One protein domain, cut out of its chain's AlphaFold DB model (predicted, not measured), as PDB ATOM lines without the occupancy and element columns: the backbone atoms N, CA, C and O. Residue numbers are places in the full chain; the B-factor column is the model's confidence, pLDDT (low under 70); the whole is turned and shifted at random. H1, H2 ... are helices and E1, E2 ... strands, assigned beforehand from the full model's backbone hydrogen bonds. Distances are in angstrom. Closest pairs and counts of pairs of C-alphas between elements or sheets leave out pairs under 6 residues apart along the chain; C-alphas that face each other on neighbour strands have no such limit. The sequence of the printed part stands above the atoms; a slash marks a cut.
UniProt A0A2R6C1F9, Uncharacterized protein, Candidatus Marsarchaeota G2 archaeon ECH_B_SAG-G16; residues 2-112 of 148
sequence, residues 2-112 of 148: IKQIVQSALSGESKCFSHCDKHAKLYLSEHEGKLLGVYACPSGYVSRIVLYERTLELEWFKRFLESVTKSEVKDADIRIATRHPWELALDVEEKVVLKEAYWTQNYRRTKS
ATOM      1  N   ILE A   2      40.382  23.188   3.548       80.88
ATOM      2  CA  ILE A   2      40.397  24.041   4.773       80.88
ATOM      3  C   ILE A   2      38.990  24.256   5.347       80.88
ATOM      4  O   ILE A   2      38.778  24.095   6.540       80.88
ATOM      5  N   LYS A   3      38.004  24.542   4.490       83.44
ATOM      6  CA  LYS A   3      36.604  24.692   4.905       83.44
ATOM      7  C   LYS A   3      36.060  23.469   5.653       83.44
ATOM      8  O   LYS A   3      35.406  23.642   6.670       83.44
ATOM      9  N   GLN A   4      36.369  22.257   5.184       83.12
ATOM     10  CA  GLN A   4      35.933  21.012   5.830       83.12
ATOM     11  C   GLN A   4      36.604  20.837   7.195       83.12
ATOM     12  O   GLN A   4      35.912  20.542   8.159       83.12
ATOM     13  N   ILE A   5      37.909  21.119   7.287       83.31
ATOM     14  CA  ILE A   5      38.672  21.088   8.544       83.31
ATOM     15  C   ILE A   5      38.070  22.055   9.571       83.31
ATOM     16  O   ILE A   5      37.848  21.700  10.724       83.31
ATOM     17  N   VAL A   6      37.759  23.286   9.152       82.44
ATOM     18  CA  VAL A   6      37.142  24.287  10.034       82.44
ATOM     19  C   VAL A   6      35.749  23.833  10.486       82.44
ATOM     20  O   VAL A   6      35.403  23.999  11.652       82.44
ATOM     21  N   GLN A   7      34.955  23.239   9.591       83.25
ATOM     22  CA  GLN A   7      33.627  22.721   9.932       83.25
ATOM     23  C   GLN A   7      33.676  21.546  10.909       83.25
ATOM     24  O   GLN A   7      32.801  21.466  11.763       83.25
ATOM     25  N   SER A   8      34.658  20.649  10.794       79.12
ATOM     26  CA  SER A   8      34.756  19.459  11.645       79.12
ATOM     27  C   SER A   8      35.397  19.745  13.002       79.12
ATOM     28  O   SER A   8      34.950  19.200  14.005       79.12
ATOM     29  N   ALA A   9      36.434  20.587  13.043       76.06
ATOM     30  CA  ALA A   9      37.253  20.776  14.240       76.06
ATOM     31  C   ALA A   9      36.944  22.064  15.017       76.06
ATOM     32  O   ALA A   9      37.209  22.139  16.213       76.06
ATOM     33  N   LEU A  10      36.403  23.096  14.356       76.50
ATOM     34  CA  LEU A  10      36.308  24.450  14.920       76.50
ATOM     35  C   LEU A  10      34.872  24.983  15.003       76.50
ATOM     36  O   LEU A  10      34.670  26.164  15.270       76.50
ATOM     37  N   SER A  11      33.859  24.129  14.840       67.88
ATOM     38  CA  SER A  11      32.441  24.497  14.962       67.88
ATOM     39  C   SER A  11      31.966  24.728  16.405       67.88
ATOM     40  O   SER A  11      30.761  24.735  16.656       67.88
ATOM     41  N   GLY A  12      32.886  24.880  17.361       63.12
ATOM     42  CA  GLY A  12      32.570  25.045  18.776       63.12
ATOM     43  C   GLY A  12      31.683  26.262  19.043       63.12
ATOM     44  O   GLY A  12      31.900  27.356  18.516       63.12
ATOM     45  N   GLU A  13      30.680  26.072  19.896       64.88
ATOM     46  CA  GLU A  13      29.790  27.135  20.346       64.88
ATOM     47  C   GLU A  13      30.505  28.016  21.385       64.88
ATOM     48  O   GLU A  13      30.835  27.570  22.482       64.88
ATOM     49  N   SER A  14      30.749  29.287  21.055       67.75
ATOM     50  CA  SER A  14      31.296  30.266  22.008       67.75
ATOM     51  C   SER A  14      30.173  31.128  22.577       67.75
ATOM     52  O   SER A  14      29.304  31.588  21.840       67.75
ATOM     53  N   LYS A  15      30.147  31.361  23.894       72.12
ATOM     54  CA  LYS A  15      29.129  32.229  24.505       72.12
ATOM     55  C   LYS A  15      29.297  33.684  24.062       72.12
ATOM     56  O   LYS A  15      30.401  34.223  24.016       72.12
ATOM     57  N   CYS A  16      28.178  34.337  23.766       74.88
ATOM     58  CA  CYS A  16      28.115  35.742  23.392       74.88
ATOM     59  C   CYS A  16      27.952  36.635  24.633       74.88
ATOM     60  O   CYS A  16      26.888  37.209  24.867       74.88
ATOM     61  N   PHE A  17      29.026  36.765  25.414       65.88
ATOM     62  CA  PHE A  17      29.027  37.498  26.690       65.88
ATOM     63  C   PHE A  17      28.724  38.998  26.581       65.88
ATOM     64  O   PHE A  17      28.450  39.652  27.575       65.88
ATOM     65  N   SER A  18      28.799  39.579  25.384       68.12
ATOM     66  CA  SER A  18      28.697  41.037  25.203       68.12
ATOM     67  C   SER A  18      27.399  41.503  24.569       68.12
ATOM     68  O   SER A  18      27.277  42.681  24.233       68.12
ATOM     69  N   HIS A  19      26.447  40.585  24.391       77.12
ATOM     70  CA  HIS A  19      25.128  40.911  23.864       77.12
ATOM     71  C   HIS A  19      23.997  40.128  24.542       77.12
ATOM     72  O   HIS A  19      22.998  40.739  24.901       77.12
ATOM     73  N   CYS A  20      24.089  38.797  24.697       74.94
ATOM     74  CA  CYS A  20      22.917  38.033  25.161       74.94
ATOM     75  C   CYS A  20      23.190  36.699  25.870       74.94
ATOM     76  O   CYS A  20      22.252  35.922  26.027       74.94
ATOM     77  N   ASP A  21      24.442  36.381  26.215       78.38
ATOM     78  CA  ASP A  21      24.889  35.129  26.862       78.38
ATOM     79  C   ASP A  21      24.559  33.815  26.125       78.38
ATOM     80  O   ASP A  21      25.015  32.737  26.514       78.38
ATOM     81  N   LYS A  22      23.831  33.887  25.003       82.88
ATOM     82  CA  LYS A  22      23.552  32.765  24.103       82.88
ATOM     83  C   LYS A  22      24.797  32.383  23.309       82.88
ATOM     84  O   LYS A  22      25.688  33.201  23.077       82.88
ATOM     85  N   HIS A  23      24.830  31.148  22.826       83.56
ATOM     86  CA  HIS A  23      25.916  30.665  21.983       83.56
ATOM     87  C   HIS A  23      25.924  31.344  20.607       83.56
ATOM     88  O   HIS A  23      24.899  31.460  19.928       83.56
ATOM     89  N   ALA A  24      27.104  31.804  20.202       86.50
ATOM     90  CA  ALA A  24      27.402  32.265  18.863       86.50
ATOM     91  C   ALA A  24      27.733  31.059  17.982       86.50
ATOM     92  O   ALA A  24      28.604  30.253  18.313       86.50
ATOM     93  N   LYS A  25      27.037  30.961  16.849       90.19
ATOM     94  CA  LYS A  25      27.269  29.930  15.837       90.19
ATOM     95  C   LYS A  25      28.274  30.428  14.809       90.19
ATOM     96  O   LYS A  25      28.265  31.611  14.461       90.19
ATOM     97  N   LEU A  26      29.098  29.515  14.308       91.81
ATOM     98  CA  LEU A  26      30.025  29.768  13.214       91.81
ATOM     99  C   LEU A  26      29.294  29.720  11.867       91.81
ATOM    100  O   LEU A  26      28.692  28.710  11.507       91.81
ATOM    101  N   TYR A  27      29.407  30.796  11.093       92.81
ATOM    102  CA  TYR A  27      28.974  30.866   9.702       92.81
ATOM    103  C   TYR A  27      30.193  31.034   8.803       92.81
ATOM    104  O   TYR A  27      30.948  31.990   8.970       92.81
ATOM    105  N   LEU A  28      30.372  30.121   7.849       93.69
ATOM    106  CA  LEU A  28      31.479  30.177   6.898       93.69
ATOM    107  C   LEU A  28      31.045  30.804   5.578       93.69
ATOM    108  O   LEU A  28      30.001  30.456   5.026       93.69
ATOM    109  N   SER A  29      31.887  31.680   5.052       93.06
ATOM    110  CA  SER A  29      31.713  32.310   3.747       93.06
ATOM    111  C   SER A  29      33.057  32.492   3.063       93.06
ATOM    112  O   SER A  29      34.079  32.635   3.732       93.06
ATOM    113  N   GLU A  30      33.047  32.528   1.738       93.44
ATOM    114  CA  GLU A  30      34.226  32.869   0.948       93.44
ATOM    115  C   GLU A  30      34.100  34.301   0.436       93.44
ATOM    116  O   GLU A  30      33.035  34.714  -0.029       93.44
ATOM    117  N   HIS A  31      35.179  35.067   0.548       91.75
ATOM    118  CA  HIS A  31      35.263  36.434   0.052       91.75
ATOM    119  C   HIS A  31      36.607  36.614  -0.642       91.75
ATOM    120  O   HIS A  31      37.636  36.407  -0.015       91.75
ATOM    121  N   GLU A  32      36.602  36.928  -1.941       92.31
ATOM    122  CA  GLU A  32      37.832  37.091  -2.738       92.31
ATOM    123  C   GLU A  32      38.804  35.894  -2.617       92.31
ATOM    124  O   GLU A  32      40.018  36.049  -2.527       92.31
ATOM    125  N   GLY A  33      38.261  34.670  -2.564       91.25
ATOM    126  CA  GLY A  33      39.046  33.437  -2.403       91.25
ATOM    127  C   GLY A  33      39.538  33.159  -0.974       91.25
ATOM    128  O   GLY A  33      40.208  32.153  -0.745       91.25
ATOM    129  N   LYS A  34      39.192  34.009  -0.001       93.75
ATOM    130  CA  LYS A  34      39.543  33.865   1.416       93.75
ATOM    131  C   LYS A  34      38.403  33.240   2.208       93.75
ATOM    132  O   LYS A  34      37.249  33.649   2.069       93.75
ATOM    133  N   LEU A  35      38.719  32.275   3.071       95.19
ATOM    134  CA  LEU A  35      37.728  31.649   3.946       95.19
ATOM    135  C   LEU A  35      37.557  32.464   5.230       95.19
ATOM    136  O   LEU A  35      38.471  32.560   6.050       95.19
ATOM    137  N   LEU A  36      36.350  32.985   5.426       95.81
ATOM    138  CA  LEU A  36      35.958  33.730   6.613       95.81
ATOM    139  C   LEU A  36      34.994  32.922   7.478       95.81
ATOM    140  O   LEU A  36      34.063  32.292   6.976       95.81
ATOM    141  N   GLY A  37      35.188  32.999   8.791       95.00
ATOM    142  CA  GLY A  37      34.227  32.588   9.802       95.00
ATOM    143  C   GLY A  37      33.649  33.780  10.536       95.00
ATOM    144  O   GLY A  37      34.385  34.618  11.050       95.00
ATOM    145  N   VAL A  38      32.329  33.834  10.626       94.44
ATOM    146  CA  VAL A  38      31.598  34.824  11.413       94.44
ATOM    147  C   VAL A  38      30.917  34.101  12.564       94.44
ATOM    148  O   VAL A  38      30.046  33.266  12.335       94.44
ATOM    149  N   TYR A  39      31.291  34.439  13.793       92.50
ATOM    150  CA  TYR A  39      30.607  33.961  14.990       92.50
ATOM    151  C   TYR A  39      29.493  34.941  15.325       92.50
ATOM    152  O   TYR A  39      29.765  36.074  15.722       92.50
ATOM    153  N   ALA A  40      28.244  34.511  15.147       92.00
ATOM    154  CA  ALA A  40      27.081  35.344  15.421       92.00
ATOM    155  C   ALA A  40      26.071  34.635  16.323       92.00
ATOM    156  O   ALA A  40      25.763  33.455  16.135       92.00
ATOM    157  N   CYS A  41      25.550  35.359  17.313       90.62
ATOM    158  CA  CYS A  41      24.475  34.857  18.170       90.62
ATOM    159  C   CYS A  41      23.113  34.900  17.439       90.62
ATOM    160  O   CYS A  41      23.032  35.443  16.333       90.62
ATOM    161  N   PRO A  42      22.023  34.359  18.019       90.00
ATOM    162  CA  PRO A  42      20.723  34.288  17.345       90.00
ATOM    163  C   PRO A  42      20.114  35.635  16.922       90.00
ATOM    164  O   PRO A  42      19.348  35.661  15.967       90.00
ATOM    165  N   SER A  43      20.459  36.748  17.581       89.62
ATOM    166  CA  SER A  43      20.036  38.093  17.144       89.62
ATOM    167  C   SER A  43      20.839  38.625  15.951       89.62
ATOM    168  O   SER A  43      20.576  39.714  15.453       89.62
ATOM    169  N   GLY A  44      21.866  37.892  15.521       92.31
ATOM    170  CA  GLY A  44      22.800  38.311  14.489       92.31
ATOM    171  C   GLY A  44      24.022  39.062  15.015       92.31
ATOM    172  O   GLY A  44      24.929  39.289  14.223       92.31
ATOM    173  N   TYR A  45      24.115  39.421  16.304       92.38
ATOM    174  CA  TYR A  45      25.301  40.123  16.823       92.38
ATOM    175  C   TYR A  45      26.574  39.308  16.569       92.38
ATOM    176  O   TYR A  45      26.642  38.138  16.958       92.38
ATOM    177  N   VAL A  46      27.575  39.938  15.944       92.75
ATOM    178  CA  VAL A  46      28.861  39.318  15.605       92.75
ATOM    179  C   VAL A  46      29.837  39.485  16.764       92.75
ATOM    180  O   VAL A  46      30.251  40.597  17.083       92.75
ATOM    181  N   SER A  47      30.241  38.380  17.388       89.94
ATOM    182  CA  SER A  47      31.246  38.397  18.457       89.94
ATOM    183  C   SER A  47      32.672  38.403  17.905       89.94
ATOM    184  O   SER A  47      33.545  39.091  18.440       89.94
ATOM    185  N   ARG A  48      32.910  37.649  16.827       91.12
ATOM    186  CA  ARG A  48      34.235  37.442  16.239       91.12
ATOM    187  C   ARG A  48      34.141  37.202  14.735       91.12
ATOM    188  O   ARG A  48      33.240  36.507  14.267       91.12
ATOM    189  N   ILE A  49      35.116  37.732  14.002       94.56
ATOM    190  CA  ILE A  49      35.396  37.371  12.609       94.56
ATOM    191  C   ILE A  49      36.768  36.705  12.566       94.56
ATOM    192  O   ILE A  49      37.691  37.146  13.252       94.56
ATOM    193  N   VAL A  50      36.895  35.633  11.788       95.38
ATOM    194  CA  VAL A  50      38.121  34.844  11.647       95.38
ATOM    195  C   VAL A  50      38.454  34.660  10.181       95.38
ATOM    196  O   VAL A  50      37.592  34.256   9.410       95.38
ATOM    197  N   LEU A  51      39.701  34.915   9.814       96.50
ATOM    198  CA  LEU A  51      40.296  34.488   8.558       96.50
ATOM    199  C   LEU A  51      41.044  33.173   8.783       96.50
ATOM    200  O   LEU A  51      41.869  33.080   9.693       96.50
ATOM    201  N   TYR A  52      40.745  32.181   7.948       93.94
ATOM    202  CA  TYR A  52      41.338  30.848   7.982       93.94
ATOM    203  C   TYR A  52      42.215  30.619   6.753       93.94
ATOM    204  O   TYR A  52      41.703  30.511   5.639       93.94
ATOM    205  N   GLU A  53      43.527  30.489   6.947       92.06
ATOM    206  CA  GLU A  53      44.485  30.273   5.858       92.06
ATOM    207  C   GLU A  53      45.675  29.425   6.305       92.06
ATOM    208  O   GLU A  53      45.915  29.249   7.491       92.06
ATOM    209  N   ARG A  54      46.477  28.919   5.366       88.88
ATOM    210  CA  ARG A  54      47.789  28.322   5.697       88.88
ATOM    211  C   ARG A  54      48.858  29.393   5.932       88.88
ATOM    212  O   ARG A  54      49.698  29.275   6.825       88.88
ATOM    213  N   THR A  55      48.781  30.463   5.148       90.62
ATOM    214  CA  THR A  55      49.630  31.653   5.233       90.62
ATOM    215  C   THR A  55      48.703  32.851   5.336       90.62
ATOM    216  O   THR A  55      47.906  33.055   4.433       90.62
ATOM    217  N   LEU A  56      48.773  33.589   6.446       92.31
ATOM    218  CA  LEU A  56      47.850  34.692   6.715       92.31
ATOM    219  C   LEU A  56      48.206  35.933   5.900       92.31
ATOM    220  O   LEU A  56      49.325  36.437   5.999       92.31
ATOM    221  N   GLU A  57      47.216  36.487   5.211       94.81
ATOM    222  CA  GLU A  57      47.292  37.807   4.587       94.81
ATOM    223  C   GLU A  57      46.625  38.872   5.470       94.81
ATOM    224  O   GLU A  57      45.491  39.302   5.250       94.81
ATOM    225  N   LEU A  58      47.346  39.315   6.507       95.25
ATOM    226  CA  LEU A  58      46.816  40.241   7.520       95.25
ATOM    227  C   LEU A  58      46.358  41.583   6.937       95.25
ATOM    228  O   LEU A  58      45.325  42.100   7.353       95.25
ATOM    229  N   GLU A  59      47.069  42.124   5.948       96.25
ATOM    230  CA  GLU A  59      46.698  43.393   5.302       96.25
ATOM    231  C   GLU A  59      45.410  43.285   4.483       96.25
ATOM    232  O   GLU A  59      44.627  44.232   4.391       96.25
ATOM    233  N   TRP A  60      45.143  42.120   3.889       97.00
ATOM    234  CA  TRP A  60      43.840  41.864   3.284       97.00
ATOM    235  C   TRP A  60      42.756  41.791   4.365       97.00
ATOM    236  O   TRP A  60      41.717  42.440   4.243       97.00
ATOM    237  N   PHE A  61      43.024  41.080   5.465       97.19
ATOM    238  CA  PHE A  61      42.049  40.916   6.540       97.19
ATOM    239  C   PHE A  61      41.679  42.239   7.211       97.19
ATOM    240  O   PHE A  61      40.499  42.496   7.442       97.19
ATOM    241  N   LYS A  62      42.666  43.102   7.474       96.06
ATOM    242  CA  LYS A  62      42.445  44.462   7.979       96.06
ATOM    243  C   LYS A  62      41.520  45.242   7.058       96.06
ATOM    244  O   LYS A  62      40.470  45.681   7.512       96.06
ATOM    245  N   ARG A  63      41.834  45.322   5.759       96.94
ATOM    246  CA  ARG A  63      40.998  46.028   4.773       96.94
ATOM    247  C   ARG A  63      39.571  45.484   4.729       96.94
ATOM    248  O   ARG A  63      38.616  46.259   4.689       96.94
ATOM    249  N   PHE A  64      39.407  44.161   4.800       96.88
ATOM    250  CA  PHE A  64      38.087  43.546   4.916       96.88
ATOM    251  C   PHE A  64      37.353  44.026   6.180       96.88
ATOM    252  O   PHE A  64      36.218  44.500   6.088       96.88
ATOM    253  N   LEU A  65      37.992  43.951   7.351       95.44
ATOM    254  CA  LEU A  65      37.405  44.378   8.622       95.44
ATOM    255  C   LEU A  65      37.056  45.870   8.617       95.44
ATOM    256  O   LEU A  65      35.959  46.237   9.032       95.44
ATOM    257  N   GLU A  66      37.923  46.734   8.099       94.94
ATOM    258  CA  GLU A  66      37.665  48.172   7.960       94.94
ATOM    259  C   GLU A  66      36.459  48.429   7.049       94.94
ATOM    260  O   GLU A  66      35.596  49.256   7.356       94.94
ATOM    261  N   SER A  67      36.323  47.650   5.971       95.69
ATOM    262  CA  SER A  67      35.200  47.772   5.041       95.69
ATOM    263  C   SER A  67      33.846  47.450   5.688       95.69
ATOM    264  O   SER A  67      32.853  48.108   5.361       95.69
ATOM    265  N   VAL A  68      33.791  46.482   6.614       94.44
ATOM    266  CA  VAL A  68      32.539  46.043   7.260       94.44
ATOM    267  C   VAL A  68      32.261  46.776   8.566       94.44
ATOM    268  O   VAL A  68      31.107  47.047   8.883       94.44
ATOM    269  N   THR A  69      33.303  47.139   9.310       91.69
ATOM    270  CA  THR A  69      33.179  47.861  10.583       91.69
ATOM    271  C   THR A  69      33.087  49.375  10.390       91.69
ATOM    272  O   THR A  69      32.604  50.067  11.289       91.69
ATOM    273  N   LYS A  70      33.517  49.896   9.230       91.44
ATOM    274  CA  LYS A  70      33.621  51.334   8.935       91.44
ATOM    275  C   LYS A  70      34.480  52.089   9.958       91.44
ATOM    276  O   LYS A  70      34.196  53.238  10.283       91.44
ATOM    277  N   SER A  71      35.513  51.437  10.486       88.56
ATOM    278  CA  SER A  71      36.530  52.045  11.347       88.56
ATOM    279  C   SER A  71      37.911  51.528  10.988       88.56
ATOM    280  O   SER A  71      38.012  50.406  10.508       88.56
ATOM    281  N   GLU A  72      38.942  52.297  11.326       90.25
ATOM    282  CA  GLU A  72      40.336  51.840  11.336       90.25
ATOM    283  C   GLU A  72      40.488  50.564  12.182       90.25
ATOM    284  O   GLU A  72      39.878  50.449  13.254       90.25
ATOM    285  N   VAL A  73      41.299  49.616  11.706       90.25
ATOM    286  CA  VAL A  73      41.641  48.383  12.427       90.25
ATOM    287  C   VAL A  73      43.148  48.309  12.618       90.25
ATOM    288  O   VAL A  73      43.912  48.265  11.655       90.25
ATOM    289  N   LYS A  74      43.592  48.255  13.875       90.38
ATOM    290  CA  LYS A  74      45.017  48.194  14.216       90.38
ATOM    291  C   LYS A  74      45.475  46.752  14.350       90.38
ATOM    292  O   LYS A  74      44.700  45.868  14.704       90.38
ATOM    293  N   ASP A  75      46.776  46.522  14.183       89.81
ATOM    294  CA  ASP A  75      47.385  45.207  14.434       89.81
ATOM    295  C   ASP A  75      47.049  44.654  15.822       89.81
ATOM    296  O   ASP A  75      46.759  43.471  15.975       89.81
ATOM    297  N   ALA A  76      47.013  45.527  16.833       88.62
ATOM    298  CA  ALA A  76      46.683  45.150  18.205       88.62
ATOM    299  C   ALA A  76      45.246  44.622  18.387       88.62
ATOM    300  O   ALA A  76      44.987  43.964  19.400       88.62
ATOM    301  N   ASP A  77      44.341  44.893  17.440       88.38
ATOM    302  CA  ASP A  77      42.945  44.439  17.451       88.38
ATOM    303  C   ASP A  77      42.781  43.032  16.850       88.38
ATOM    304  O   ASP A  77      41.724  42.408  16.998       88.38
ATOM    305  N   ILE A  78      43.822  42.523  16.182       93.00
ATOM    306  CA  ILE A  78      43.855  41.201  15.563       93.00
ATOM    307  C   ILE A  78      44.712  40.271  16.424       93.00
ATOM    308  O   ILE A  78      45.791  40.607  16.911       93.00
ATOM    309  N   ARG A  79      44.212  39.059  16.637       92.94
ATOM    310  CA  ARG A  79      44.929  37.976  17.307       92.94
ATOM    311  C   ARG A  79      45.203  36.867  16.311       92.94
ATOM    312  O   ARG A  79      44.379  36.594  15.444       92.94
ATOM    313  N   ILE A  80      46.358  36.230  16.449       93.88
ATOM    314  CA  ILE A  80      46.793  35.156  15.561       93.88
ATOM    315  C   ILE A  80      46.895  33.874  16.374       93.88
ATOM    316  O   ILE A  80      47.442  33.883  17.477       93.88
ATOM    317  N   ALA A  81      46.367  32.783  15.835       91.50
ATOM    318  CA  ALA A  81      46.546  31.446  16.377       91.50
ATOM    319  C   ALA A  81      46.991  30.492  15.268       91.50
ATOM    320  O   ALA A  81      46.562  30.604  14.121       91.50
ATOM    321  N   THR A  82      47.842  29.543  15.631       90.38
ATOM    322  CA  THR A  82      48.233  28.431  14.768       90.38
ATOM    323  C   THR A  82      47.565  27.180  15.312       90.38
ATOM    324  O   THR A  82      47.637  26.935  16.511       90.38
ATOM    325  N   ARG A  83      46.903  26.425  14.441       87.81
ATOM    326  CA  ARG A  83      46.290  25.133  14.733       87.81
ATOM    327  C   ARG A  83      47.104  24.044  14.068       87.81
ATOM    328  O   ARG A  83      47.260  24.025  12.843       87.81
ATOM    329  N   HIS A  84      47.624  23.158  14.894       83.12
ATOM    330  CA  HIS A  84      48.379  22.008  14.443       83.12
ATOM    331  C   HIS A  84      47.454  20.833  14.086       83.12
ATOM    332  O   HIS A  84      46.334  20.768  14.598       83.12
ATOM    333  N   PRO A  85      47.900  19.882  13.243       80.50
ATOM    334  CA  PRO A  85      47.085  18.742  12.810       80.50
ATOM    335  C   PRO A  85      46.410  17.980  13.960       80.50
ATOM    336  O   PRO A  85      45.215  17.696  13.889       80.50
ATOM    337  N   TRP A  86      47.130  17.745  15.064       76.25
ATOM    338  CA  TRP A  86      46.599  17.035  16.233       76.25
ATOM    339  C   TRP A  86      45.471  17.792  16.954       76.25
ATOM    340  O   TRP A  86      44.590  17.163  17.531       76.25
ATOM    341  N   GLU A  87      45.452  19.130  16.906       77.31
ATOM    342  CA  GLU A  87      44.336  19.937  17.431       77.31
ATOM    343  C   GLU A  87      43.100  19.864  16.526       77.31
ATOM    344  O   GLU A  87      41.990  20.160  16.960       77.31
ATOM    345  N   LEU A  88      43.295  19.501  15.258       79.00
ATOM    346  CA  LEU A  88      42.262  19.459  14.227       79.00
ATOM    347  C   LEU A  88      41.729  18.041  13.984       79.00
ATOM    348  O   LEU A  88      40.937  17.849  13.062       79.00
ATOM    349  N   ALA A  89      42.164  17.065  14.793       76.75
ATOM    350  CA  ALA A  89      41.902  15.638  14.602       76.75
ATOM    351  C   ALA A  89      42.305  15.131  13.200       76.75
ATOM    352  O   ALA A  89      41.659  14.246  12.639       76.75
ATOM    353  N   LEU A  90      43.361  15.721  12.632       76.00
ATOM    354  CA  LEU A  90      43.990  15.284  11.387       76.00
ATOM    355  C   LEU A  90      45.191  14.393  11.701       76.00
ATOM    356  O   LEU A  90      45.807  14.524  12.764       76.00
ATOM    357  N   ASP A  91      45.533  13.510  10.765       70.62
ATOM    358  CA  ASP A  91      46.722  12.674  10.891       70.62
ATOM    359  C   ASP A  91      47.985  13.549  10.958       70.62
ATOM    360  O   ASP A  91      48.101  14.560  10.263       70.62
ATOM    361  N   VAL A  92      48.943  13.181  11.809       62.06
ATOM    362  CA  VAL A  92      50.149  13.985  12.080       62.06
ATOM    363  C   VAL A  92      51.063  14.047  10.849       62.06
ATOM    364  O   VAL A  92      51.838  14.993  10.697       62.06
ATOM    365  N   GLU A  93      50.941  13.080   9.935       61.72
ATOM    366  CA  GLU A  93      51.630  13.086   8.639       61.72
ATOM    367  C   GLU A  93      51.117  14.187   7.695       61.72
ATOM    368  O   GLU A  93      51.849  14.649   6.807       61.72
ATOM    369  N   GLU A  94      49.892  14.682   7.907       62.91
ATOM    370  CA  GLU A  94      49.401  15.851   7.198       62.91
ATOM    371  C   GLU A  94      50.146  17.094   7.699       62.91
ATOM    372  O   GLU A  94      49.864  17.645   8.759       62.91
ATOM    373  N   LYS A  95      51.073  17.626   6.892       65.44
ATOM    374  CA  LYS A  95      51.777  18.906   7.142       65.44
ATOM    375  C   LYS A  95      50.853  20.140   7.061       65.44
ATOM    376  O   LYS A  95      51.271  21.224   6.647       65.44
ATOM    377  N   VAL A  96      49.569  19.986   7.371       68.19
ATOM    378  CA  VAL A  96      48.555  21.030   7.285       68.19
ATOM    379  C   VAL A  96      48.595  21.853   8.561       68.19
ATOM    380  O   VAL A  96      48.049  21.485   9.593       68.19
ATOM    381  N   VAL A  97      49.231  23.015   8.471       78.38
ATOM    382  CA  VAL A  97      49.157  24.038   9.512       78.38
ATOM    383  C   VAL A  97      48.066  25.025   9.119       78.38
ATOM    384  O   VAL A  97      48.188  25.717   8.104       78.38
ATOM    385  N   LEU A  98      46.989  25.074   9.899       87.62
ATOM    386  CA  LEU A  98      45.948  26.086   9.750       87.62
ATOM    387  C   LEU A  98      46.303  27.277  10.634       87.62
ATOM    388  O   LEU A  98      46.615  27.124  11.808       87.62
ATOM    389  N   LYS A  99      46.240  28.479  10.086       92.25
ATOM    390  CA  LYS A  99      46.385  29.725  10.826       92.25
ATOM    391  C   LYS A  99      45.047  30.448  10.865       92.25
ATOM    392  O   LYS A  99      44.316  30.506   9.877       92.25
ATOM    393  N   GLU A 100      44.756  31.013  12.025       94.19
ATOM    394  CA  GLU A 100      43.607  31.862  12.286       94.19
ATOM    395  C   GLU A 100      44.106  33.282  12.542       94.19
ATOM    396  O   GLU A 100      44.896  33.492  13.462       94.19
ATOM    397  N   ALA A 101      43.613  34.265  11.797       95.31
ATOM    398  CA  ALA A 101      43.633  35.657  12.240       95.31
ATOM    399  C   ALA A 101      42.226  36.022  12.691       95.31
ATOM    400  O   ALA A 101      41.271  35.809  11.949       95.31
ATOM    401  N   TYR A 102      42.067  36.550  13.900       92.56
ATOM    402  CA  TYR A 102      40.753  36.885  14.413       92.56
ATOM    403  C   TYR A 102      40.648  38.244  15.066       92.56
ATOM    404  O   TYR A 102      41.506  38.669  15.832       92.56
ATOM    405  N   TRP A 103      39.518  38.876  14.790       92.94
ATOM    406  CA  TRP A 103      39.098  40.142  15.356       92.94
ATOM    407  C   TRP A 103      37.856  39.909  16.205       92.94
ATOM    408  O   TRP A 103      36.931  39.216  15.769       92.94
ATOM    409  N   THR A 104      37.824  40.471  17.414       89.06
ATOM    410  CA  THR A 104      36.623  40.435  18.257       89.06
ATOM    411  C   THR A 104      36.046  41.826  18.412       89.06
ATOM    412  O   THR A 104      36.763  42.799  18.647       89.06
ATOM    413  N   GLN A 105      34.724  41.913  18.309       85.75
ATOM    414  CA  GLN A 105      34.013  43.185  18.339       85.75
ATOM    415  C   GLN A 105      34.159  43.920  19.678       85.75
ATOM    416  O   GLN A 105      34.109  45.148  19.740       85.75
ATOM    417  N   ASN A 106      34.402  43.172  20.749       68.62
ATOM    418  CA  ASN A 106      34.574  43.719  22.087       68.62
ATOM    419  C   ASN A 106      35.856  44.528  22.271       68.62
ATOM    420  O   ASN A 106      35.936  45.289  23.228       68.62
ATOM    421  N   TYR A 107      36.838  44.400  21.372       56.09
ATOM    422  CA  TYR A 107      38.067  45.191  21.444       56.09
ATOM    423  C   TYR A 107      37.904  46.624  20.948       56.09
ATOM    424  O   TYR A 107      38.826  47.426  21.112       56.09
ATOM    425  N   ARG A 108      36.735  47.000  20.403       55.41
ATOM    426  CA  ARG A 108      36.443  48.418  20.207       55.41
ATOM    427  C   ARG A 108      36.479  49.099  21.570       55.41
ATOM    428  O   ARG A 108      35.600  48.897  22.397       55.41
ATOM    429  N   ARG A 109      37.502  49.936  21.752       53.38
ATOM    430  CA  ARG A 109      37.778  50.842  22.881       53.38
ATOM    431  C   ARG A 109      36.671  51.884  23.126       53.38
ATOM    432  O   ARG A 109      36.923  52.940  23.696       53.38
ATOM    433  N   THR A 110      35.460  51.638  22.645       52.00
ATOM    434  CA  THR A 110      34.275  52.423  22.950       52.00
ATOM    435  C   THR A 110      33.672  51.896  24.240       52.00
ATOM    436  O   THR A 110      33.693  50.692  24.492       52.00
ATOM    437  N   LYS A 111      33.174  52.818  25.070       55.50
ATOM    438  CA  LYS A 111      32.530  52.549  26.360       55.50
ATOM    439  C   LYS A 111      31.651  51.303  26.237       55.50
ATOM    440  O   LYS A 111      30.621  51.341  25.566       55.50
ATOM    441  N   SER A 112      32.084  50.196  26.839       58.28
ATOM    442  CA  SER A 112      31.388  48.903  26.783       58.28
ATOM    443  C   SER A 112      29.945  48.998  27.278       58.28
ATOM    444  O   SER A 112      29.122  48.159  26.925       58.28
TER     445      SER A 112
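What this domain is: This is residues 2 to 112 of the 148 residues of an uncharacterized protein of Candidatus Marsarchaeota G2 archaeon ECH_B_SAG-G16 (UniProt A0A2R6C1F9). What is the main picture? A strongly twisted five-stranded sheet has H2 packed along one face, while H1 packs at the opposite face. H3 and the loop through Glu 93 lie at one end of the longest axis, the tail to Ser 112 at the other. What makes it up? The printed part has 111 residues with three named helices and five named strands, H1 E1 E2 E3 H2 E4 H3 E5, class mixed; the sheet, E1 E2 E3 E5 E4, is all antiparallel. The whole is compact, radius of gyration of the C-alphas 14.3 A, spanning 47 by 31 by 22 A.

Where its parts are: Where are the strands? E1 is residues 23 to 31, 24.5 A long, from C-alpha 23 at (25.916, 30.665, 21.983); E2 is 34 to 40, E3 46 to 53, 20.5 A, E4 78 to 83, and E5 98 to 104, ending at C-alpha 104 (36.623, 40.435, 18.257). And the helices? H1 is residues 2 to 9, H2 58 to 69, 15.9 A, and H3 85 to 88.

How they stand to each other: How do the strands pair? E1 E2 E3 form a meander, each strand the antiparallel neighbour of the one before, with N 27 and O 38 at 2.8 A and N 37 and O 50 at 2.8 A. E5 pairs with E3, N 51 and O 101 at 2.8 A, and with edge strand E4, N 83 and O 98 at 2.7 A. E3, H2, E4 are a split strand-helix-strand unit, E5 between its strands, with a right-handed crossover. Where are the helices? H2 is over E3 at a height over the sheet of 8.6 A, the closest C-alphas being those of Leu 51 and Phe 61, 7.0 A; H1 is on the opposite face, over none of the strands. H3 touches H1, the closest C-alphas being those of Ala 9 and Leu 88, 5.2 A. In H1 and H2 every O i to N i+4 pair is within hydrogen-bond range; H3 is too short for one.

The domain as a whole: How large is it? The two C-alphas farthest apart, those of Glu 93 and Lys 111, are 47.3 A apart. Is anything cut, long or uncertain? The printed part has no cut, and the link H1 to E1 is long, 13 residues. The model's pLDDT is under 70 at residues 11 to 14, 17 to 18, 92 to 96 and 106 to 112.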